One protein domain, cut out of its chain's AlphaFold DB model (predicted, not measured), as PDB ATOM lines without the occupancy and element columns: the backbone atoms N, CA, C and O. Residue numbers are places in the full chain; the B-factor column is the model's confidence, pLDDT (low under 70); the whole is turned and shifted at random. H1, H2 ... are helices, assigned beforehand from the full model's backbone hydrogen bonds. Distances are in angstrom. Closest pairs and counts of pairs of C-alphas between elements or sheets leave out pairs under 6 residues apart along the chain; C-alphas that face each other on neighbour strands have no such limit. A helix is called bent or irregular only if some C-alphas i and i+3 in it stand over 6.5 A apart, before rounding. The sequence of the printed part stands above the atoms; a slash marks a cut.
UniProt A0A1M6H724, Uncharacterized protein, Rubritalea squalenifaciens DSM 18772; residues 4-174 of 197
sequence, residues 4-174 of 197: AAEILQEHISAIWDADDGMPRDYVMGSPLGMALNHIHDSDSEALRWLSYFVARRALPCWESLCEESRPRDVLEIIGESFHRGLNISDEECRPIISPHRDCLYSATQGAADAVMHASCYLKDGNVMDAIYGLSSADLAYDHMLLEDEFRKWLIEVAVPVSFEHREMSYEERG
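AT A GLANCE: This is residues 4 to 174 of the 197 residues of an uncharacterized protein of Rubritalea squalenifaciens DSM 18772 (UniProt A0A1M6H724). Three helices, H4, H6 and H7, make a triangular core near the middle of a rounded globule, with H6 and H7 folded back on each other as a tight hairpin. H5 covers H4 and H6 at one side, H3 and H8 pack on H4 away from H5, and H1 fits between H3 and H8, while short H2 touches H3 at a corner and H9 lies near H8. The printed part has 171 residues with nine named helices, H1 to H9 in order along the chain, and no named strand; the class is all helix. It is compact, with a radius of gyration of the C-alphas of 14.6 A and spans of 38 by 37 by 35 A.

IN THESE COORDINATES: H4, residues 44 to 63, runs 29.2 A from C-alpha 44 at (96.966, 137.155, 114.379) to C-alpha 63 at (85.584, 115.426, 98.614). It is irregular, with C-alphas 57 and 60 7.1 A apart, and has a kink of 26 degrees near residue 57. H6, residues 105 to 124, is 27.5 A long, H7, residues 127 to 142, 23.0 A, and H5, residues 70 to 84, 20.6 A. H3 is residues 31 to 42, 16.6 A, and H8 residues 150 to 162, 15.6 A; H8 is only just irregular, with C-alphas 156 and 159 6.8 A apart. H1 is residues 4 to 10, H2 residues 24 to 29, and H9 residues 170 to 174, ending at C-alpha 174 (87.034, 130.618, 92.562).

HOW THE PARTS SIT: H4 is the hub, touching five helices, and H3, H4, H5, H6 and H7 form a bundle, helices grouped together. H4 touches H6 at a shallow tilt of 27 degrees, opposite ways; their closest C-alphas, of Trp 62 and Thr 108, are 4.7 A apart. H6 and H7, a hairpin, touch at 21 degrees, with Ala 114 and Gly 133 closest at 3.8 A between C-alphas. H4 and H5, also a hairpin, touch at 30 degrees, the C-alphas of Arg 56 and Leu 75 being closest at 6.7 A. H8 touches H4 at a steep tilt of 39 degrees, closest at the C-alphas of Ser 162 and Ala 46, 4.7 A; H4 does so with residues 45 to 54 alone. H1 touches H3, closest at the C-alphas of Ala 4 and Ala 35, 4.4 A. H2 and H3 touch only at the corner, and only just, with 3 pairs of C-alphas within 8 A, closest at Val 27 and Gly 33, 5.7 A. H9 is close to H8 but not clearly touching, and H5 and H7 are apart. Every O i to N i+4 pair is within hydrogen-bond range in H1, H2, H3, H5, H6, H7 and H9; in H4 13 of 16 are, in H8 7 of 9.

THE WHOLE: The C-alphas of Ser 42 and Asp 102, the two farthest apart, are 40.5 A apart. The printed part has no cut. The links H1 to H2 and H5 to H6 are long, with 13 and 20 residues. Mean pLDDT of the printed part is 93.9; residues 145 to 147 are under 70.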
ATOM      1  N   ALA A   4     104.564 139.479 103.986       92.00
ATOM      2  CA  ALA A   4     104.339 138.039 103.884       92.00
ATOM      3  C   ALA A   4     104.122 137.602 102.426       92.00
ATOM      4  O   ALA A   4     104.738 136.640 101.976       92.00
ATOM      5  N   ALA A   5     103.324 138.355 101.660       92.25
ATOM      6  CA  ALA A   5     103.138 138.104 100.230       92.25
ATOM      7  C   ALA A   5     104.449 138.272  99.440       92.25
ATOM      8  O   ALA A   5     104.709 137.488  98.538       92.25
ATOM      9  N   GLU A   6     105.305 139.235  99.803       93.88
ATOM     10  CA  GLU A   6     106.649 139.384  99.219       93.88
ATOM     11  C   GLU A   6     107.525 138.151  99.470       93.88
ATOM     12  O   GLU A   6     108.085 137.609  98.521       93.88
ATOM     13  N   ILE A   7     107.597 137.673 100.720       94.00
ATOM     14  CA  ILE A   7     108.385 136.480 101.081       94.00
ATOM     15  C   ILE A   7     107.920 135.263 100.274       94.00
ATOM     16  O   ILE A   7     108.747 134.559  99.690       94.00
ATOM     17  N   LEU A   8     106.604 135.033 100.221       93.88
ATOM     18  CA  LEU A   8     106.019 133.916  99.480       93.88
ATOM     19  C   LEU A   8     106.249 134.055  97.971       93.88
ATOM     20  O   LEU A   8     106.598 133.077  97.317       93.88
ATOM     21  N   GLN A   9     106.115 135.260  97.415       93.94
ATOM     22  CA  GLN A   9     106.324 135.520  95.990       93.94
ATOM     23  C   GLN A   9     107.777 135.298  95.560       93.94
ATOM     24  O   GLN A   9     108.015 134.739  94.487       93.94
ATOM     25  N   GLU A  10     108.745 135.706  96.383       94.25
ATOM     26  CA  GLU A  10     110.176 135.465  96.154       94.25
ATOM     27  C   GLU A  10     110.514 133.965  96.137       94.25
ATOM     28  O   GLU A  10     111.439 133.545  95.443       94.25
ATOM     29  N   HIS A  11     109.732 133.151  96.855       92.75
ATOM     30  CA  HIS A  11     109.947 131.714  97.029       92.75
ATOM     31  C   HIS A  11     108.821 130.860  96.431       92.75
ATOM     32  O   HIS A  11     108.636 129.714  96.842       92.75
ATOM     33  N   ILE A  12     108.081 131.382  95.448       90.62
ATOM     34  CA  ILE A  12     106.907 130.701  94.880       90.62
ATOM     35  C   ILE A  12     107.254 129.341  94.251       90.62
ATOM     36  O   ILE A  12     106.442 128.421  94.279       90.62
ATOM     37  N   SER A  13     108.480 129.196  93.735       86.94
ATOM     38  CA  SER A  13     108.997 127.960  93.133       86.94
ATOM     39  C   SER A  13     109.802 127.084  94.104       86.94
ATOM     40  O   SER A  13     110.393 126.094  93.674       86.94
ATOM     41  N   ALA A  14     109.902 127.461  95.383       88.81
ATOM     42  CA  ALA A  14     110.583 126.659  96.398       88.81
ATOM     43  C   ALA A  14     109.690 125.506  96.886       88.81
ATOM     44  O   ALA A  14     108.499 125.466  96.594       88.81
ATOM     45  N   ILE A  15     110.262 124.573  97.643       86.31
ATOM     46  CA  ILE A  15     109.499 123.535  98.350       86.31
ATOM     47  C   ILE A  15     108.941 124.150  99.641       86.31
ATOM     48  O   ILE A  15     109.693 124.801 100.370       86.31
ATOM     49  N   TRP A  16     107.642 123.981  99.899       88.81
ATOM     50  CA  TRP A  16     106.942 124.519 101.079       88.81
ATOM     51  C   TRP A  16     106.602 123.430 102.112       88.81
ATOM     52  O   TRP A  16     105.714 123.608 102.945       88.81
ATOM     53  N   ASP A  17     107.331 122.315 102.082       89.62
ATOM     54  CA  ASP A  17     107.115 121.164 102.961       89.62
ATOM     55  C   ASP A  17     107.502 121.478 104.414       89.62
ATOM     56  O   ASP A  17     108.642 121.848 104.716       89.62
ATOM     57  N   ALA A  18     106.548 121.283 105.316       92.81
ATOM     58  CA  ALA A  18     106.710 121.335 106.755       92.81
ATOM     59  C   ALA A  18     105.802 120.276 107.384       92.81
ATOM     60  O   ALA A  18     104.606 120.244 107.103       92.81
ATOM     61  N   ASP A  19     106.362 119.441 108.258       90.75
ATOM     62  CA  ASP A  19     105.617 118.421 108.998       90.75
ATOM     63  C   ASP A  19     105.915 118.473 110.505       90.75
ATOM     64  O   ASP A  19     106.926 119.033 110.947       90.75
ATOM     65  N   ASP A  20     105.028 117.870 111.296       87.62
ATOM     66  CA  ASP A  20     105.087 117.815 112.763       87.62
ATOM     67  C   ASP A  20     106.361 117.146 113.313       87.62
ATOM     68  O   ASP A  20     106.740 117.351 114.469       87.62
ATOM     69  N   GLY A  21     107.026 116.321 112.503       92.31
ATOM     70  CA  GLY A  21     108.278 115.647 112.832       92.31
ATOM     71  C   GLY A  21     109.524 116.493 112.561       92.31
ATOM     72  O   GLY A  21     110.613 116.138 113.029       92.31
ATOM     73  N   MET A  22     109.401 117.610 111.838       95.50
ATOM     74  CA  MET A  22     110.527 118.488 111.533       95.50
ATOM     75  C   MET A  22     110.935 119.353 112.739       95.50
ATOM     76  O   MET A  22     110.088 119.824 113.501       95.50
ATOM     77  N   PRO A  23     112.241 119.650 112.914       96.50
ATOM     78  CA  PRO A  23     112.692 120.563 113.958       96.50
ATOM     79  C   PRO A  23     112.062 121.954 113.816       96.50
ATOM     80  O   PRO A  23     112.092 122.548 112.739       96.50
ATOM     81  N   ARG A  24     111.576 122.521 114.927       95.62
ATOM     82  CA  ARG A  24     110.928 123.844 114.948       95.62
ATOM     83  C   ARG A  24     111.758 124.931 114.261       95.62
ATOM     84  O   ARG A  24     111.220 125.668 113.447       95.62
ATOM     85  N   ASP A  25     113.053 125.021 114.556       96.12
ATOM     86  CA  ASP A  25     113.918 126.063 113.985       96.12
ATOM     87  C   ASP A  25     114.042 125.950 112.459       96.12
ATOM     88  O   ASP A  25     114.151 126.963 111.770       96.12
ATOM     89  N   TYR A  26     113.979 124.725 111.925       95.44
ATOM     90  CA  TYR A  26     113.958 124.490 110.483       95.44
ATOM     91  C   TYR A  26     112.647 124.994 109.871       95.44
ATOM     92  O   TYR A  26     112.672 125.773 108.921       95.44
ATOM     93  N   VAL A  27     111.508 124.614 110.460       96.81
ATOM     94  CA  VAL A  27     110.177 125.034 109.994       96.81
ATOM     95  C   VAL A  27     110.031 126.556 110.051       96.81
ATOM     96  O   VAL A  27     109.647 127.173 109.061       96.81
ATOM     97  N   MET A  28     110.411 127.179 111.167       96.19
ATOM     98  CA  MET A  28     110.336 128.635 111.357       96.19
ATOM     99  C   MET A  28     111.307 129.408 110.454       96.19
ATOM    100  O   MET A  28     111.027 130.551 110.097       96.19
ATOM    101  N   GLY A  29     112.436 128.799 110.079       94.38
ATOM    102  CA  GLY A  29     113.404 129.368 109.140       94.38
ATOM    103  C   GLY A  29     113.043 129.180 107.662       94.38
ATOM    104  O   GLY A  29     113.700 129.771 106.805       94.38
ATOM    105  N   SER A  30     112.028 128.369 107.345       94.12
ATOM    106  CA  SER A  30     111.538 128.189 105.973       94.12
ATOM    107  C   SER A  30     110.819 129.446 105.453       94.12
ATOM    108  O   SER A  30     110.305 130.228 106.255       94.12
ATOM    109  N   PRO A  31     110.699 129.649 104.122       92.81
ATOM    110  CA  PRO A  31     109.925 130.766 103.573       92.81
ATOM    111  C   PRO A  31     108.477 130.803 104.081       92.81
ATOM    112  O   PRO A  31     107.961 131.876 104.398       92.81
ATOM    113  N   LEU A  32     107.850 129.628 104.215       94.38
ATOM    114  CA  LEU A  32     106.496 129.475 104.742       94.38
ATOM    115  C   LEU A  32     106.416 129.911 106.210       94.38
ATOM    116  O   LEU A  32     105.582 130.743 106.569       94.38
ATOM    117  N   GLY A  33     107.329 129.400 107.041       96.56
ATOM    118  CA  GLY A  33     107.415 129.742 108.458       96.56
ATOM    119  C   GLY A  33     107.696 131.223 108.686       96.56
ATOM    120  O   GLY A  33     107.014 131.860 109.487       96.56
ATOM    121  N   MET A  34     108.625 131.807 107.926       96.12
ATOM    122  CA  MET A  34     108.922 133.239 107.980       96.12
ATOM    123  C   MET A  34     107.703 134.093 107.612       96.12
ATOM    124  O   MET A  34     107.408 135.067 108.307       96.12
ATOM    125  N   ALA A  35     106.991 133.743 106.535       96.81
ATOM    126  CA  ALA A  35     105.820 134.488 106.087       96.81
ATOM    127  C   ALA A  35     104.675 134.406 107.102       96.81
ATOM    128  O   ALA A  35     104.150 135.440 107.510       96.81
ATOM    129  N   LEU A  36     104.309 133.203 107.552       97.69
ATOM    130  CA  LEU A  36     103.188 133.027 108.474       97.69
ATOM    131  C   LEU A  36     103.491 133.539 109.879       97.69
ATOM    132  O   LEU A  36     102.613 134.142 110.489       97.69
ATOM    133  N   ASN A  37     104.730 133.407 110.365       97.25
ATOM    134  CA  ASN A  37     105.123 134.042 111.620       97.25
ATOM    135  C   ASN A  37     105.035 135.569 111.525       97.25
ATOM    136  O   ASN A  37     104.564 136.217 112.452       97.25
ATOM    137  N   HIS A  38     105.411 136.154 110.384       97.00
ATOM    138  CA  HIS A  38     105.246 137.589 110.173       97.00
ATOM    139  C   HIS A  38     103.772 138.024 110.193       97.00
ATOM    140  O   HIS A  38     103.452 139.052 110.790       97.00
ATOM    141  N   ILE A  39     102.865 137.253 109.575       97.81
ATOM    142  CA  ILE A  39     101.421 137.525 109.665       97.81
ATOM    143  C   ILE A  39     100.972 137.399 111.121       97.81
ATOM    144  O   ILE A  39     100.354 138.323 111.625       97.81
ATOM    145  N   HIS A  40     101.334 136.318 111.818       97.56
ATOM    146  CA  HIS A  40     100.936 136.086 113.208       97.56
ATOM    147  C   HIS A  40     101.337 137.238 114.140       97.56
ATOM    148  O   HIS A  40     100.504 137.739 114.891       97.56
ATOM    149  N   ASP A  41     102.597 137.676 114.054       97.19
ATOM    150  CA  ASP A  41     103.149 138.729 114.910       97.19
ATOM    151  C   ASP A  41     102.561 140.115 114.604       97.19
ATOM    152  O   ASP A  41     102.524 140.980 115.482       97.19
ATOM    153  N   SER A  42     102.132 140.356 113.361       96.81
ATOM    154  CA  SER A  42     101.569 141.648 112.947       96.81
ATOM    155  C   SER A  42     100.051 141.722 113.098       96.81
ATOM    156  O   SER A  42      99.527 142.772 113.466       96.81
ATOM    157  N   ASP A  43      99.358 140.623 112.812       97.44
ATOM    158  CA  ASP A  43      97.907 140.513 112.778       97.44
ATOM    159  C   ASP A  43      97.475 139.036 112.886       97.44
ATOM    160  O   ASP A  43      97.241 138.331 111.897       97.44
ATOM    161  N   SER A  44      97.358 138.542 114.119       96.81
ATOM    162  CA  SER A  44      96.966 137.155 114.379       96.81
ATOM    163  C   SER A  44      95.570 136.806 113.847       96.81
ATOM    164  O   SER A  44      95.316 135.638 113.547       96.81
ATOM    165  N   GLU A  45      94.670 137.792 113.726       97.00
ATOM    166  CA  GLU A  45      93.328 137.606 113.161       97.00
ATOM    167  C   GLU A  45      93.395 137.384 111.648       97.00
ATOM    168  O   GLU A  45      92.725 136.489 111.132       97.00
ATOM    169  N   ALA A  46      94.276 138.100 110.944       97.62
ATOM    170  CA  ALA A  46      94.547 137.818 109.537       97.62
ATOM    171  C   ALA A  46      95.040 136.377 109.341       97.62
ATOM    172  O   ALA A  46      94.541 135.666 108.469       97.62
ATOM    173  N   LEU A  47      95.940 135.879 110.198       98.38
ATOM    174  CA  LEU A  47      96.366 134.481 110.099       98.38
ATOM    175  C   LEU A  47      95.214 133.498 110.374       98.38
ATOM    176  O   LEU A  47      95.153 132.454 109.732       98.38
ATOM    177  N   ARG A  48      94.264 133.827 111.265       98.00
ATOM    178  CA  ARG A  48      93.075 132.979 111.505       98.00
ATOM    179  C   ARG A  48      92.225 132.866 110.242       98.00
ATOM    180  O   ARG A  48      91.873 131.753 109.847       98.00
ATOM    181  N   TRP A  49      91.948 133.989 109.579       98.12
ATOM    182  CA  TRP A  49      91.245 133.996 108.294       98.12
ATOM    183  C   TRP A  49      91.998 133.209 107.223       98.12
ATOM    184  O   TRP A  49      91.396 132.389 106.529       98.12
ATOM    185  N   LEU A  50      93.315 133.403 107.122       98.50
ATOM    186  CA  LEU A  50      94.147 132.706 106.148       98.50
ATOM    187  C   LEU A  50      94.117 131.185 106.351       98.50
ATOM    188  O   LEU A  50      93.875 130.460 105.388       98.50
ATOM    189  N   SER A  51      94.292 130.702 107.586       98.56
ATOM    190  CA  SER A  51      94.218 129.271 107.910       98.56
ATOM    191  C   SER A  51      92.871 128.667 107.516       98.56
ATOM    192  O   SER A  51      92.828 127.599 106.904       98.56
ATOM    193  N   TYR A  52      91.768 129.368 107.788       98.12
ATOM    194  CA  TYR A  52      90.438 128.924 107.369       98.12
ATOM    195  C   TYR A  52      90.277 128.896 105.841       98.12
ATOM    196  O   TYR A  52      89.765 127.916 105.293       98.12
ATOM    197  N   PHE A  53      90.738 129.927 105.126       98.25
ATOM    198  CA  PHE A  53      90.654 129.958 103.663       98.25
ATOM    199  C   PHE A  53      91.431 128.831 103.011       98.25
ATOM    200  O   PHE A  53      90.923 128.208 102.082       98.25
ATOM    201  N   VAL A  54      92.637 128.573 103.500       97.94
ATOM    202  CA  VAL A  54      93.543 127.537 103.008       97.94
ATOM    203  C   VAL A  54      92.950 126.148 103.224       97.94
ATOM    204  O   VAL A  54      92.830 125.382 102.268       97.94
ATOM    205  N   ALA A  55      92.473 125.862 104.435       98.06
ATOM    206  CA  ALA A  55      91.809 124.602 104.746       98.06
ATOM    207  C   ALA A  55      90.561 124.384 103.874       98.06
ATOM    208  O   ALA A  55      90.384 123.328 103.264       98.06
ATOM    209  N   ARG A  56      89.723 125.417 103.718       97.06
ATOM    210  CA  ARG A  56      88.563 125.363 102.819       97.06
ATOM    211  C   ARG A  56      88.964 125.187 101.361       97.06
ATOM    212  O   ARG A  56      88.246 124.528 100.608       97.06
ATOM    213  N   ARG A  57      90.072 125.797 100.936       95.75
ATOM    214  CA  ARG A  57      90.571 125.659  99.571       95.75
ATOM    215  C   ARG A  57      90.936 124.211  99.301       95.75
ATOM    216  O   ARG A  57      90.526 123.734  98.259       95.75
ATOM    217  N   ALA A  58      91.597 123.531 100.236       95.81
ATOM    218  CA  ALA A  58      92.023 122.139 100.102       95.81
ATOM    219  C   ALA A  58      90.873 121.112 100.148       95.81
ATOM    220  O   ALA A  58      91.016 120.025  99.590       95.81
ATOM    221  N   LEU A  59      89.723 121.454 100.747       95.44
ATOM    222  CA  LEU A  59      88.575 120.552 100.931       95.44
ATOM    223  C   LEU A  59      88.167 119.735  99.680       95.44
ATOM    224  O   LEU A  59      87.961 118.531  99.819       95.44
ATOM    225  N   PRO A  60      88.091 120.293  98.453       93.12
ATOM    226  CA  PRO A  60      87.730 119.516  97.268       93.12
ATOM    227  C   PRO A  60      88.664 118.334  96.981       93.12
ATOM    228  O   PRO A  60      88.213 117.362  96.382       93.12
ATOM    229  N   CYS A  61      89.930 118.388  97.414       92.75
ATOM    230  CA  CYS A  61      90.880 117.285  97.246       92.75
ATOM    231  C   CYS A  61      90.477 116.054  98.071       92.75
ATOM    232  O   CYS A  61      90.704 114.923  97.652       92.75
ATOM    233  N   TRP A  62      89.816 116.272  99.212       94.94
ATOM    234  CA  TRP A  62      89.161 115.216  99.979       94.94
ATOM    235  C   TRP A  62      87.860 114.771  99.307       94.94
ATOM    236  O   TRP A  62      87.661 113.594  99.024       94.94
ATOM    237  N   GLU A  63      86.972 115.717  99.007       94.12
ATOM    238  CA  GLU A  63      85.584 115.426  98.614       94.12
ATOM    239  C   GLU A  63      85.436 114.765  97.250       94.12
ATOM    240  O   GLU A  63      84.431 114.110  96.988       94.12
ATOM    241  N   SER A  64      86.424 114.914  96.370       90.56
ATOM    242  CA  SER A  64      86.422 114.184  95.103       90.56
ATOM    243  C   SER A  64      86.803 112.708  95.245       90.56
ATOM    244  O   SER A  64      86.625 111.957  94.288       90.56
ATOM    245  N   LEU A  65      87.363 112.300  96.390       89.62
ATOM    246  CA  LEU A  65      87.997 110.989  96.583       89.62
ATOM    247  C   LEU A  65      87.472 110.214  97.803       89.62
ATOM    248  O   LEU A  65      87.706 109.009  97.889       89.62
ATOM    249  N   CYS A  66      86.787 110.874  98.735       92.19
ATOM    250  CA  CYS A  66      86.303 110.297  99.989       92.19
ATOM    251  C   CYS A  66      84.796 110.545 100.164       92.19
ATOM    252  O   CYS A  66      84.272 111.561  99.709       92.19
ATOM    253  N   GLU A  67      84.106 109.635 100.858       91.44
ATOM    254  CA  GLU A  67      82.671 109.766 101.166       91.44
ATOM    255  C   GLU A  67      82.422 110.387 102.551       91.44
ATOM    256  O   GLU A  67      81.333 110.895 102.821       91.44
ATOM    257  N   GLU A  68      83.412 110.362 103.449       93.88
ATOM    258  CA  GLU A  68      83.268 110.880 104.805       93.88
ATOM    259  C   GLU A  68      83.200 112.414 104.842       93.88
ATOM    260  O   GLU A  68      84.024 113.113 104.252       93.88
ATOM    261  N   SER A  69      82.265 112.955 105.627       95.50
ATOM    262  CA  SER A  69      82.034 114.401 105.753       95.50
ATOM    263  C   SER A  69      82.961 115.106 106.742       95.50
ATOM    264  O   SER A  69      82.932 116.331 106.825       95.50
ATOM    265  N   ARG A  70      83.790 114.376 107.503       96.00
ATOM    266  CA  ARG A  70      84.450 114.928 108.697       96.00
ATOM    267  C   ARG A  70      85.230 116.232 108.442       96.00
ATOM    268  O   ARG A  70      85.015 117.163 109.218       96.00
ATOM    269  N   PRO A  71      86.071 116.371 107.394       97.19
ATOM    270  CA  PRO A  71      86.724 117.651 107.099       97.19
ATOM    271  C   PRO A  71      85.746 118.800 106.826       97.19
ATOM    272  O   PRO A  71      85.963 119.920 107.287       97.19
ATOM    273  N   ARG A  72      84.648 118.533 106.107       97.75
ATOM    274  CA  ARG A  72      83.594 119.525 105.856       97.75
ATOM    275  C   ARG A  72      82.934 119.951 107.163       97.75
ATOM    276  O   ARG A  72      82.834 121.147 107.408       97.75
ATOM    277  N   ASP A  73      82.557 118.994 108.007       97.75
ATOM    278  CA  ASP A  73      81.891 119.272 109.283       97.75
ATOM    279  C   ASP A  73      82.772 120.154 110.189       97.75
ATOM    280  O   ASP A  73      82.294 121.111 110.795       97.75
ATOM    281  N   VAL A  74      84.086 119.887 110.243       97.94
ATOM    282  CA  VAL A  74      85.044 120.725 110.990       97.94
ATOM    283  C   VAL A  74      85.146 122.132 110.392       97.94
ATOM    284  O   VAL A  74      85.138 123.114 111.133       97.94
ATOM    285  N   LEU A  75      85.207 122.264 109.064       96.81
ATOM    286  CA  LEU A  75      85.251 123.571 108.404       96.81
ATOM    287  C   LEU A  75      83.982 124.397 108.618       96.81
ATOM    288  O   LEU A  75      84.072 125.617 108.742       96.81
ATOM    289  N   GLU A  76      82.817 123.758 108.668       96.38
ATOM    290  CA  GLU A  76      81.558 124.429 108.988       96.38
ATOM    291  C   GLU A  76      81.590 124.986 110.415       96.38
ATOM    292  O   GLU A  76      81.267 126.157 110.613       96.38
ATOM    293  N   ILE A  77      82.090 124.213 111.387       96.62
ATOM    294  CA  ILE A  77      82.294 124.677 112.771       96.62
ATOM    295  C   ILE A  77      83.284 125.849 112.821       96.62
ATOM    296  O   ILE A  77      83.024 126.852 113.492       96.62
ATOM    297  N   ILE A  78      84.392 125.768 112.077       96.12
ATOM    298  CA  ILE A  78      85.342 126.879 111.946       96.12
ATOM    299  C   ILE A  78      84.646 128.123 111.375       96.12
ATOM    300  O   ILE A  78      84.781 129.208 111.937       96.12
ATOM    301  N   GLY A  79      83.864 127.996 110.303       95.12
ATOM    302  CA  GLY A  79      83.118 129.114 109.722       95.12
ATOM    303  C   GLY A  79      82.110 129.724 110.704       95.12
ATOM    304  O   GLY A  79      82.019 130.947 110.839       95.12
ATOM    305  N   GLU A  80      81.387 128.889 111.456       93.69
ATOM    306  CA  GLU A  80      80.487 129.359 112.509       93.69
ATOM    307  C   GLU A  80      81.234 130.064 113.652       93.69
ATOM    308  O   GLU A  80      80.683 131.004 114.231       93.69
ATOM    309  N   SER A  81      82.485 129.687 113.947       93.56
ATOM    310  CA  SER A  81      83.314 130.368 114.952       93.56
ATOM    311  C   SER A  81      83.524 131.850 114.622       93.56
ATOM    312  O   SER A  81      83.338 132.696 115.497       93.56
ATOM    313  N   PHE A  82      83.776 132.193 113.352       90.88
ATOM    314  CA  PHE A  82      83.936 133.586 112.913       90.88
ATOM    315  C   PHE A  82      82.625 134.379 112.973       90.88
ATOM    316  O   PHE A  82      82.626 135.563 113.299       90.88
ATOM    317  N   HIS A  83      81.491 133.746 112.663       87.31
ATOM    318  CA  HIS A  83      80.201 134.441 112.586       87.31
ATOM    319  C   HIS A  83      79.456 134.536 113.919       87.31
ATOM    320  O   HIS A  83      78.694 135.479 114.136       87.31
ATOM    321  N   ARG A  84      79.621 133.539 114.790       88.88
ATOM    322  CA  ARG A  84      78.845 133.386 116.030       88.88
ATOM    323  C   ARG A  84      79.709 133.386 117.288       88.88
ATOM    324  O   ARG A  84      79.151 133.344 118.381       88.88
ATOM    325  N   GLY A  85      81.035 133.427 117.154       85.56
ATOM    326  CA  GLY A  85      81.953 133.354 118.290       85.56
ATOM    327  C   GLY A  85      81.932 131.993 118.988       85.56
ATOM    328  O   GLY A  85      82.098 131.931 120.204       85.56
ATOM    329  N   LEU A  86      81.661 130.908 118.250       87.62
ATOM    330  CA  LEU A  86      81.764 129.552 118.792       87.62
ATOM    331  C   LEU A  86      83.229 129.198 119.057       87.62
ATOM    332  O   LEU A  86      84.105 129.527 118.263       87.62
ATOM    333  N   ASN A  87      83.488 128.497 120.158       90.69
ATOM    334  CA  ASN A  87      84.824 127.994 120.455       90.69
ATOM    335  C   ASN A  87      85.060 126.665 119.733       90.69
ATOM    336  O   ASN A  87      84.191 125.793 119.747       90.69
ATOM    337  N   ILE A  88      86.255 126.506 119.168       95.25
ATOM    338  CA  ILE A  88      86.744 125.225 118.648       95.25
ATOM    339  C   ILE A  88      87.108 124.324 119.832       95.25
ATOM    340  O   ILE A  88      87.740 124.784 120.786       95.25
ATOM    341  N   SER A  89      86.692 123.057 119.801       95.12
ATOM    342  CA  SER A  89      86.982 122.087 120.858       95.12
ATOM    343  C   SER A  89      88.121 121.142 120.464       95.12
ATOM    344  O   SER A  89      88.544 121.088 119.311       95.12
ATOM    345  N   ASP A  90      88.598 120.346 121.425       94.88
ATOM    346  CA  ASP A  90      89.595 119.300 121.161       94.88
ATOM    347  C   ASP A  90      89.107 118.245 120.152       94.88
ATOM    348  O   ASP A  90      89.923 117.533 119.574       94.88
ATOM    349  N   GLU A  91      87.792 118.112 119.946       95.44
ATOM    350  CA  GLU A  91      87.225 117.167 118.981       95.44
ATOM    351  C   GLU A  91      87.562 117.563 117.539       95.44
ATOM    352  O   GLU A  91      87.910 116.702 116.729       95.44
ATOM    353  N   GLU A  92      87.484 118.854 117.213       96.50
ATOM    354  CA  GLU A  92      87.825 119.387 115.887       96.50
ATOM    355  C   GLU A  92      89.320 119.247 115.586       96.50
ATOM    356  O   GLU A  92      89.687 119.020 114.437       96.50
ATOM    357  N   CYS A  93      90.155 119.280 116.627       95.00
ATOM    358  CA  CYS A  93      91.606 119.122 116.547       95.00
ATOM    359  C   CYS A  93      92.073 117.665 116.424       95.00
ATOM    360  O   CYS A  93      93.277 117.404 116.389       95.00
ATOM    361  N   ARG A  94      91.161 116.685 116.410       95.81
ATOM    362  CA  ARG A  94      91.556 115.279 116.279       95.81
ATOM    363  C   ARG A  94      92.057 114.972 114.866       95.81
ATOM    364  O   ARG A  94      91.432 115.422 113.906       95.81
ATOM    365  N   PRO A  95      93.089 114.116 114.732       94.38
ATOM    366  CA  PRO A  95      93.550 113.642 113.435       94.38
ATOM    367  C   PRO A  95      92.421 113.074 112.585       94.38
ATOM    368  O   PRO A  95      91.672 112.193 113.020       94.38
ATOM    369  N   ILE A  96      92.342 113.562 111.350       93.75
ATOM    370  CA  ILE A  96      91.476 113.016 110.315       93.75
ATOM    371  C   ILE A  96      92.363 112.168 109.407       93.75
ATOM    372  O   ILE A  96      93.287 112.664 108.769       93.75
ATOM    373  N   ILE A  97      92.111 110.863 109.387       94.06
ATOM    374  CA  ILE A  97      92.956 109.910 108.666       94.06
ATOM    375  C   ILE A  97      92.338 109.627 107.305       94.06
ATOM    376  O   ILE A  97      91.169 109.245 107.228       94.06
ATOM    377  N   SER A  98      93.128 109.775 106.245       93.19
ATOM    378  CA  SER A  98      92.709 109.373 104.907       93.19
ATOM    379  C   SER A  98      92.360 107.875 104.863       93.19
ATOM    380  O   SER A  98      93.114 107.049 105.394       93.19
ATOM    381  N   PRO A  99      91.245 107.491 104.211       91.81
ATOM    382  CA  PRO A  99      90.912 106.086 103.997       91.81
ATOM    383  C   PRO A  99      91.824 105.420 102.951       91.81
ATOM    384  O   PRO A  99      91.904 104.190 102.890       91.81
ATOM    385  N   HIS A 100      92.526 106.211 102.135       90.56
ATOM    386  CA  HIS A 100      93.390 105.720 101.065       90.56
ATOM    387  C   HIS A 100      94.773 105.333 101.592       90.56
ATOM    388  O   HIS A 100      95.239 105.823 102.614       90.56
ATOM    389  N   ARG A 101      95.456 104.421 100.896       90.88
ATOM    390  CA  ARG A 101      96.855 104.030 101.187       90.88
ATOM    391  C   ARG A 101      97.704 103.899  99.923       90.88
ATOM    392  O   ARG A 101      98.759 103.268  99.938       90.88
ATOM    393  N   ASP A 102      97.201 104.431  98.821       89.12
ATOM    394  CA  ASP A 102      97.819 104.402  97.504       89.12
ATOM    395  C   ASP A 102      98.292 105.811  97.108       89.12
ATOM    396  O   ASP A 102      98.561 106.654  97.965       89.12
ATOM    397  N   CYS A 103      98.426 106.074  95.808       85.06
ATOM    398  CA  CYS A 103      98.854 107.375  95.301       85.06
ATOM    399  C   CYS A 103      97.899 108.531  95.642       85.06
ATOM    400  O   CYS A 103      98.309 109.683  95.528       85.06
ATOM    401  N   LEU A 104      96.665 108.253  96.075       88.00
ATOM    402  CA  LEU A 104      95.688 109.263  96.485       88.00
ATOM    403  C   LEU A 104      95.865 109.699  97.946       88.00
ATOM    404  O   LEU A 104      95.235 110.668  98.381       88.00
ATOM    405  N   TYR A 105      96.711 108.998  98.711       93.06
ATOM    406  CA  TYR A 105      96.922 109.278 100.127       93.06
ATOM    407  C   TYR A 105      97.392 110.713 100.362       93.06
ATOM    408  O   TYR A 105      96.766 111.414 101.142       93.06
ATOM    409  N   SER A 106      98.423 111.191  99.659       92.00
ATOM    410  CA  SER A 106      98.963 112.541  99.886       92.00
ATOM    411  C   SER A 106      97.935 113.643  99.612       92.00
ATOM    412  O   SER A 106      97.833 114.588 100.388       92.00
ATOM    413  N   ALA A 107      97.126 113.497  98.556       91.94
ATOM    414  CA  ALA A 107      96.080 114.459  98.208       91.94
ATOM    415  C   ALA A 107      95.001 114.563  99.297       91.94
ATOM    416  O   ALA A 107      94.604 115.648  99.724       91.94
ATOM    417  N   THR A 108      94.530 113.407  99.761       94.88
ATOM    418  CA  THR A 108      93.442 113.320 100.741       94.88
ATOM    419  C   THR A 108      93.927 113.605 102.161       94.88
ATOM    420  O   THR A 108      93.285 114.369 102.877       94.88
ATOM    421  N   GLN A 109      95.081 113.071 102.562       96.44
ATOM    422  CA  GLN A 109      95.688 113.354 103.861       96.44
ATOM    423  C   GLN A 109      96.093 114.827 103.969       96.44
ATOM    424  O   GLN A 109      95.784 115.449 104.975       96.44
ATOM    425  N   GLY A 110      96.669 115.422 102.919       95.94
ATOM    426  CA  GLY A 110      97.003 116.848 102.908       95.94
ATOM    427  C   GLY A 110      95.781 117.748 103.138       95.94
ATOM    428  O   GLY A 110      95.823 118.673 103.946       95.94
ATOM    429  N   ALA A 111      94.643 117.438 102.507       96.69
ATOM    430  CA  ALA A 111      93.398 118.170 102.745       96.69
ATOM    431  C   ALA A 111      92.850 117.973 104.169       96.69
ATOM    432  O   ALA A 111      92.375 118.925 104.789       96.69
ATOM    433  N   ALA A 112      92.926 116.749 104.692       97.44
ATOM    434  CA  ALA A 112      92.511 116.419 106.050       97.44
ATOM    435  C   ALA A 112      93.364 117.139 107.111       97.44
ATOM    436  O   ALA A 112      92.815 117.761 108.023       97.44
ATOM    437  N   ASP A 113      94.686 117.124 106.945       97.75
ATOM    438  CA  ASP A 113      95.646 117.782 107.833       97.75
ATOM    439  C   ASP A 113      95.498 119.304 107.780       97.75
ATOM    440  O   ASP A 113      95.503 119.955 108.823       97.75
ATOM    441  N   ALA A 114      95.264 119.880 106.595       98.19
ATOM    442  CA  ALA A 114      94.993 121.309 106.455       98.19
ATOM    443  C   ALA A 114      93.798 121.756 107.313       98.19
ATOM    444  O   ALA A 114      93.863 122.783 107.992       98.19
ATOM    445  N   VAL A 115      92.718 120.968 107.323       98.38
ATOM    446  CA  VAL A 115      91.529 121.234 108.145       98.38
ATOM    447  C   VAL A 115      91.809 121.037 109.632       98.38
ATOM    448  O   VAL A 115      91.470 121.912 110.434       98.38
ATOM    449  N   MET A 116      92.440 119.922 110.003       98.12
ATOM    450  CA  MET A 116      92.788 119.632 111.394       98.12
ATOM    451  C   MET A 116      93.677 120.740 111.970       98.12
ATOM    452  O   MET A 116      93.320 121.342 112.981       98.12
ATOM    453  N   HIS A 117      94.789 121.076 111.321       98.44
ATOM    454  CA  HIS A 117      95.705 122.092 111.829       98.44
ATOM    455  C   HIS A 117      95.099 123.499 111.824       98.44
ATOM    456  O   HIS A 117      95.353 124.272 112.748       98.44
ATOM    457  N   ALA A 118      94.240 123.845 110.857       98.38
ATOM    458  CA  ALA A 118      93.493 125.099 110.933       98.38
ATOM    459  C   ALA A 118      92.642 125.156 112.211       98.38
ATOM    460  O   ALA A 118      92.649 126.173 112.906       98.38
ATOM    461  N   SER A 119      91.970 124.059 112.576       98.25
ATOM    462  CA  SER A 119      91.216 123.994 113.832       98.25
ATOM    463  C   SER A 119      92.122 124.158 115.066       98.25
ATOM    464  O   SER A 119      91.799 124.956 115.947       98.25
ATOM    465  N   CYS A 120      93.288 123.493 115.099       98.25
ATOM    466  CA  CYS A 120      94.272 123.599 116.183       98.25
ATOM    467  C   CYS A 120      94.784 125.034 116.344       98.25
ATOM    468  O   CYS A 120      94.795 125.573 117.454       98.25
ATOM    469  N   TYR A 121      95.135 125.696 115.235       98.12
ATOM    470  CA  TYR A 121      95.568 127.089 115.257       98.12
ATOM    471  C   TYR A 121      94.463 128.020 115.768       98.12
ATOM    472  O   TYR A 121      94.715 128.877 116.614       98.12
ATOM    473  N   LEU A 122      93.223 127.856 115.299       97.25
ATOM    474  CA  LEU A 122      92.107 128.698 115.739       97.25
ATOM    475  C   LEU A 122      91.758 128.505 117.217       97.25
ATOM    476  O   LEU A 122      91.233 129.435 117.838       97.25
ATOM    477  N   LYS A 123      92.032 127.321 117.765       97.25
ATOM    478  CA  LYS A 123      91.821 126.997 119.171       97.25
ATOM    479  C   LYS A 123      92.913 127.589 120.066       97.25
ATOM    480  O   LYS A 123      92.600 128.335 120.989       97.25
ATOM    481  N   ASP A 124      94.177 127.282 119.775       96.81
ATOM    482  CA  ASP A 124      95.291 127.511 120.706       96.81
ATOM    483  C   ASP A 124      96.244 128.643 120.262       96.81
ATOM    484  O   ASP A 124      97.118 129.058 121.023       96.81
ATOM    485  N   GLY A 125      96.093 129.170 119.041       96.50
ATOM    486  CA  GLY A 125      96.921 130.255 118.496       96.50
ATOM    487  C   GLY A 125      98.359 129.851 118.158       96.50
ATOM    488  O   GLY A 125      99.198 130.714 117.907       96.50
ATOM    489  N   ASN A 126      98.672 128.553 118.153       97.38
ATOM    490  CA  ASN A 126     100.015 128.051 117.880       97.38
ATOM    491  C   ASN A 126     100.362 128.160 116.388       97.38
ATOM    492  O   ASN A 126      99.909 127.357 115.579       97.38
ATOM    493  N   VAL A 127     101.213 129.123 116.028       98.00
ATOM    494  CA  VAL A 127     101.608 129.396 114.632       98.00
ATOM    495  C   VAL A 127     102.128 128.170 113.869       98.00
ATOM    496  O   VAL A 127     101.974 128.111 112.652       98.00
ATOM    497  N   MET A 128     102.692 127.173 114.561       98.12
ATOM    498  CA  MET A 128     103.150 125.933 113.927       98.12
ATOM    499  C   MET A 128     102.012 125.214 113.205       98.12
ATOM    500  O   MET A 128     102.193 124.794 112.070       98.12
ATOM    501  N   ASP A 129     100.824 125.165 113.807       98.38
ATOM    502  CA  ASP A 129      99.652 124.549 113.190       98.38
ATOM    503  C   ASP A 129      99.237 125.297 111.914       98.38
ATOM    504  O   ASP A 129      98.959 124.686 110.889       98.38
ATOM    505  N   ALA A 130      99.291 126.631 111.898       98.25
ATOM    506  CA  ALA A 130      99.020 127.373 110.666       98.25
ATOM    507  C   ALA A 130     100.031 127.045 109.548       98.25
ATOM    508  O   ALA A 130      99.647 126.976 108.379       98.25
ATOM    509  N   ILE A 131     101.303 126.826 109.904       98.38
ATOM    510  CA  ILE A 131     102.366 126.460 108.959       98.38
ATOM    511  C   ILE A 131     102.147 125.057 108.401       98.38
ATOM    512  O   ILE A 131     102.150 124.891 107.181       98.38
ATOM    513  N   TYR A 132     101.903 124.077 109.269       98.19
ATOM    514  CA  TYR A 132     101.620 122.705 108.857       98.19
ATOM    515  C   TYR A 132     100.364 122.635 107.999       98.19
ATOM    516  O   TYR A 132     100.403 122.092 106.902       98.19
ATOM    517  N   GLY A 133      99.282 123.302 108.408       97.81
ATOM    518  CA  GLY A 133      98.044 123.310 107.636       97.81
ATOM    519  C   GLY A 133      98.201 123.908 106.233       97.81
ATOM    520  O   GLY A 133      97.611 123.402 105.278       97.81
ATOM    521  N   LEU A 134      99.021 124.954 106.080       97.69
ATOM    522  CA  LEU A 134      99.317 125.529 104.766       97.69
ATOM    523  C   LEU A 134     100.197 124.619 103.909       97.69
ATOM    524  O   LEU A 134      99.931 124.481 102.716       97.69
ATOM    525  N   SER A 135     101.200 123.985 104.513       96.94
ATOM    526  CA  SER A 135     102.040 123.001 103.833       96.94
ATOM    527  C   SER A 135     101.216 121.808 103.334       96.94
ATOM    528  O   SER A 135     101.281 121.452 102.159       96.94
ATOM    529  N   SER A 136     100.343 121.260 104.182       96.75
ATOM    530  CA  SER A 136      99.456 120.151 103.827       96.75
ATOM    531  C   SER A 136      98.464 120.513 102.719       96.75
ATOM    532  O   SER A 136      98.177 119.684 101.856       96.75
ATOM    533  N   ALA A 137      97.962 121.753 102.693       96.19
ATOM    534  CA  ALA A 137      97.104 122.230 101.610       96.19
ATOM    535  C   ALA A 137      97.852 122.345 100.271       96.19
ATOM    536  O   ALA A 137      97.292 121.985  99.237       96.19
ATOM    537  N   ASP A 138      99.101 122.816 100.288       94.62
ATOM    538  CA  ASP A 138      99.963 122.877  99.102       94.62
ATOM    539  C   ASP A 138     100.248 121.463  98.564       94.62
ATOM    540  O   ASP A 138      99.982 121.178  97.396       94.62
ATOM    541  N   LEU A 139     100.633 120.537  99.450       92.31
ATOM    542  CA  LEU A 139     100.847 119.124  99.119       92.31
ATOM    543  C   LEU A 139      99.589 118.463  98.535       92.31
ATOM    544  O   LEU A 139      99.678 117.651  97.609       92.31
ATOM    545  N   ALA A 140      98.408 118.806  99.062       92.81
ATOM    546  CA  ALA A 140      97.149 118.279  98.552       92.81
ATOM    547  C   ALA A 140      96.959 118.624  97.069       92.81
ATOM    548  O   ALA A 140      96.526 117.775  96.291       92.81
ATOM    549  N   TYR A 141      97.322 119.843  96.671       88.44
ATOM    550  CA  TYR A 141      97.213 120.306  95.293       88.44
ATOM    551  C   TYR A 141      98.337 119.808  94.383       88.44
ATOM    552  O   TYR A 141      98.051 119.480  93.233       88.44
ATOM    553  N   ASP A 142      99.559 119.643  94.891       83.94
ATOM    554  CA  ASP A 142     100.679 119.070  94.127       83.94
ATOM    555  C   ASP A 142     100.396 117.634  93.644       83.94
ATOM    556  O   ASP A 142     100.883 117.204  92.594       83.94
ATOM    557  N   HIS A 143      99.579 116.885  94.390       76.69
ATOM    558  CA  HIS A 143      99.213 115.504  94.067       76.69
ATOM    559  C   HIS A 143      97.842 115.341  93.400       76.69
ATOM    560  O   HIS A 143      97.484 114.225  93.009       76.69
ATOM    561  N   MET A 144      97.076 116.419  93.241       73.06
ATOM    562  CA  MET A 144      95.781 116.374  92.570       73.06
ATOM    563  C   MET A 144      95.910 116.650  91.074       73.06
ATOM    564  O   MET A 144      96.688 117.481  90.626       73.06
ATOM    565  N   LEU A 145      95.055 116.007  90.275       60.12
ATOM    566  CA  LEU A 145      94.894 116.316  88.844       60.12
ATOM    567  C   LEU A 145      94.041 117.579  88.603       60.12
ATOM    568  O   LEU A 145      93.512 117.778  87.508       60.12
ATOM    569  N   LEU A 146      93.841 118.399  89.637       63.72
ATOM    570  CA  LEU A 146      93.125 119.661  89.527       63.72
ATOM    571  C   LEU A 146      94.098 120.716  89.002       63.72
ATOM    572  O   LEU A 146      95.123 120.982  89.617       63.72
ATOM    573  N   GLU A 147      93.762 121.334  87.871       67.12
ATOM    574  CA  GLU A 147      94.474 122.514  87.383       67.12
ATOM    575  C   GLU A 147      94.139 123.711  88.294       67.12
ATOM    576  O   GLU A 147      93.145 124.421  88.100       67.12
ATOM    577  N   ASP A 148      94.952 123.891  89.336       76.50
ATOM    578  CA  ASP A 148      94.803 124.927  90.356       76.50
ATOM    579  C   ASP A 148      96.136 125.657  90.568       76.50
ATOM    580  O   ASP A 148      97.132 125.041  90.943       76.50
ATOM    581  N   GLU A 149      96.178 126.976  90.351       88.75
ATOM    582  CA  GLU A 149      97.374 127.771  90.684       88.75
ATOM    583  C   GLU A 149      97.359 128.134  92.184       88.75
ATOM    584  O   GLU A 149      97.331 129.315  92.544       88.75
ATOM    585  N   PHE A 150      97.353 127.124  93.067       92.38
ATOM    586  CA  PHE A 150      97.126 127.281  94.513       92.38
ATOM    587  C   PHE A 150      98.021 128.355  95.143       92.38
ATOM    588  O   PHE A 150      97.527 129.281  95.787       92.38
ATOM    589  N   ARG A 151      99.337 128.291  94.901       93.50
ATOM    590  CA  ARG A 151     100.301 129.257  95.457       93.50
ATOM    591  C   ARG A 151     100.056 130.681  94.968       93.50
ATOM    592  O   ARG A 151     100.208 131.634  95.726       93.50
ATOM    593  N   LYS A 152      99.639 130.842  93.714       94.06
ATOM    594  CA  LYS A 152      99.317 132.156  93.155       94.06
ATOM    595  C   LYS A 152      98.021 132.704  93.743       94.06
ATOM    596  O   LYS A 152      97.988 133.857  94.156       94.06
ATOM    597  N   TRP A 153      96.988 131.868  93.867       95.62
ATOM    598  CA  TRP A 153      95.759 132.220  94.582       95.62
ATOM    599  C   TRP A 153      96.047 132.632  96.030       95.62
ATOM    600  O   TRP A 153      95.527 133.646  96.500       95.62
ATOM    601  N   LEU A 154      96.912 131.891  96.723       96.31
ATOM    602  CA  LEU A 154      97.315 132.198  98.090       96.31
ATOM    603  C   LEU A 154      97.927 133.602  98.181       96.31
ATOM    604  O   LEU A 154      97.502 134.407  99.008       96.31
ATOM    605  N   ILE A 155      98.903 133.900  97.321       96.00
ATOM    606  CA  ILE A 155      99.668 135.152  97.346       96.00
ATOM    607  C   ILE A 155      98.824 136.344  96.880       96.00
ATOM    608  O   ILE A 155      98.841 137.396  97.521       96.00
ATOM    609  N   GLU A 156      98.105 136.201  95.767       95.88
ATOM    610  CA  GLU A 156      97.407 137.309  95.108       95.88
ATOM    611  C   GLU A 156      96.006 137.568  95.679       95.88
ATOM    612  O   GLU A 156      95.489 138.675  95.527       95.88
ATOM    613  N   VAL A 157      95.388 136.581  96.342       97.19
ATOM    614  CA  VAL A 157      94.001 136.676  96.834       97.19
ATOM    615  C   VAL A 157      93.912 136.384  98.323       97.19
ATOM    616  O   VAL A 157      93.478 137.245  99.085       97.19
ATOM    617  N   ALA A 158      94.320 135.193  98.764       97.56
ATOM    618  CA  ALA A 158      94.033 134.756 100.129       97.56
ATOM    619  C   ALA A 158      94.759 135.582 101.190       97.56
ATOM    620  O   ALA A 158      94.132 136.004 102.162       97.56
ATOM    621  N   VAL A 159      96.049 135.863 100.984       97.38
ATOM    622  CA  VAL A 159      96.825 136.717 101.884       97.38
ATOM    623  C   VAL A 159      96.205 138.119 101.947       97.38
ATOM    624  O   VAL A 159      95.821 138.505 103.048       97.38
ATOM    625  N   PRO A 160      96.004 138.873 100.846       97.06
ATOM    626  CA  PRO A 160      95.352 140.183 100.906       97.06
ATOM    627  C   PRO A 160      93.988 140.186 101.609       97.06
ATOM    628  O   PRO A 160      93.795 140.975 102.530       97.06
ATOM    629  N   VAL A 161      93.079 139.276 101.237       97.75
ATOM    630  CA  VAL A 161      91.722 139.227 101.811       97.75
ATOM    631  C   VAL A 161      91.753 138.897 103.304       97.75
ATOM    632  O   VAL A 161      90.943 139.418 104.065       97.75
ATOM    633  N   SER A 162      92.711 138.083 103.757       97.62
ATOM    634  CA  SER A 162      92.839 137.756 105.180       97.62
ATOM    635  C   SER A 162      93.114 138.986 106.056       97.62
ATOM    636  O   SER A 162      92.547 139.099 107.139       97.62
ATOM    637  N   PHE A 163      93.877 139.963 105.551       97.44
ATOM    638  CA  PHE A 163      94.131 141.241 106.232       97.44
ATOM    639  C   PHE A 163      92.930 142.200 106.216       97.44
ATOM    640  O   PHE A 163      92.957 143.228 106.885       97.44
ATOM    641  N   GLU A 164      91.872 141.886 105.466       96.94
ATOM    642  CA  GLU A 164      90.609 142.629 105.502       96.94
ATOM    643  C   GLU A 164      89.639 142.089 106.570       96.94
ATOM    644  O   GLU A 164      88.549 142.638 106.734       96.94
ATOM    645  N   HIS A 165      90.016 141.016 107.284       95.75
ATOM    646  CA  HIS A 165      89.237 140.365 108.350       95.75
ATOM    647  C   HIS A 165      87.794 140.037 107.960       95.75
ATOM    648  O   HIS A 165      86.856 140.169 108.752       95.75
ATOM    649  N   ARG A 166      87.602 139.620 106.711       95.06
ATOM    650  CA  ARG A 166      86.289 139.277 106.170       95.06
ATOM    651  C   ARG A 166      86.340 137.971 105.419       95.06
ATOM    652  O   ARG A 166      87.366 137.587 104.882       95.06
ATOM    653  N   GLU A 167      85.174 137.367 105.273       96.00
ATOM    654  CA  GLU A 167      84.991 136.224 104.396       96.00
ATOM    655  C   GLU A 167      85.244 136.593 102.916       96.00
ATOM    656  O   GLU A 167      84.940 137.703 102.461       96.00
ATOM    657  N   MET A 168      85.776 135.630 102.158       96.25
ATOM    658  CA  MET A 168      85.964 135.735 100.713       96.25
ATOM    659  C   MET A 168      84.626 135.742  99.972       96.25
ATOM    660  O   MET A 168      83.727 134.938 100.274       96.25
ATOM    661  N   SER A 169      84.545 136.561  98.926       95.81
ATOM    662  CA  SER A 169      83.473 136.520  97.933       95.81
ATOM    663  C   SER A 169      83.491 135.208  97.140       95.81
ATOM    664  O   SER A 169      84.431 134.412  97.211       95.81
ATOM    665  N   TYR A 170      82.439 134.960  96.361       92.38
ATOM    666  CA  TYR A 170      82.380 133.782  95.496       92.38
ATOM    667  C   TYR A 170      83.496 133.791  94.436       92.38
ATOM    668  O   TYR A 170      84.132 132.768  94.188       92.38
ATOM    669  N   GLU A 171      83.774 134.957  93.857       93.56
ATOM    670  CA  GLU A 171      84.814 135.166  92.851       93.56
ATOM    671  C   GLU A 171      86.213 134.926  93.428       93.56
ATOM    672  O   GLU A 171      87.017 134.230  92.813       93.56
ATOM    673  N   GLU A 172      86.488 135.423  94.635       96.06
ATOM    674  CA  GLU A 172      87.777 135.245  95.322       96.06
ATOM    675  C   GLU A 172      88.044 133.774  95.676       96.06
ATOM    676  O   GLU A 172      89.170 133.289  95.557       96.06
ATOM    677  N   ARG A 173      86.997 133.028  96.052       92.38
ATOM    678  CA  ARG A 173      87.090 131.575  96.286       92.38
ATOM    679  C   ARG A 173      87.407 130.800  95.005       92.38
ATOM    680  O   ARG A 173      88.063 129.762  95.070       92.38
ATOM    681  N   GLY A 174      86.890 131.265  93.867       87.69
ATOM    682  CA  GLY A 174      87.034 130.618  92.562       87.69
ATOM    683  C   GLY A 174      88.247 131.076  91.747       87.69
ATOM    684  O   GLY A 174      88.562 130.442  90.740       87.69
TER     685      GLY A 174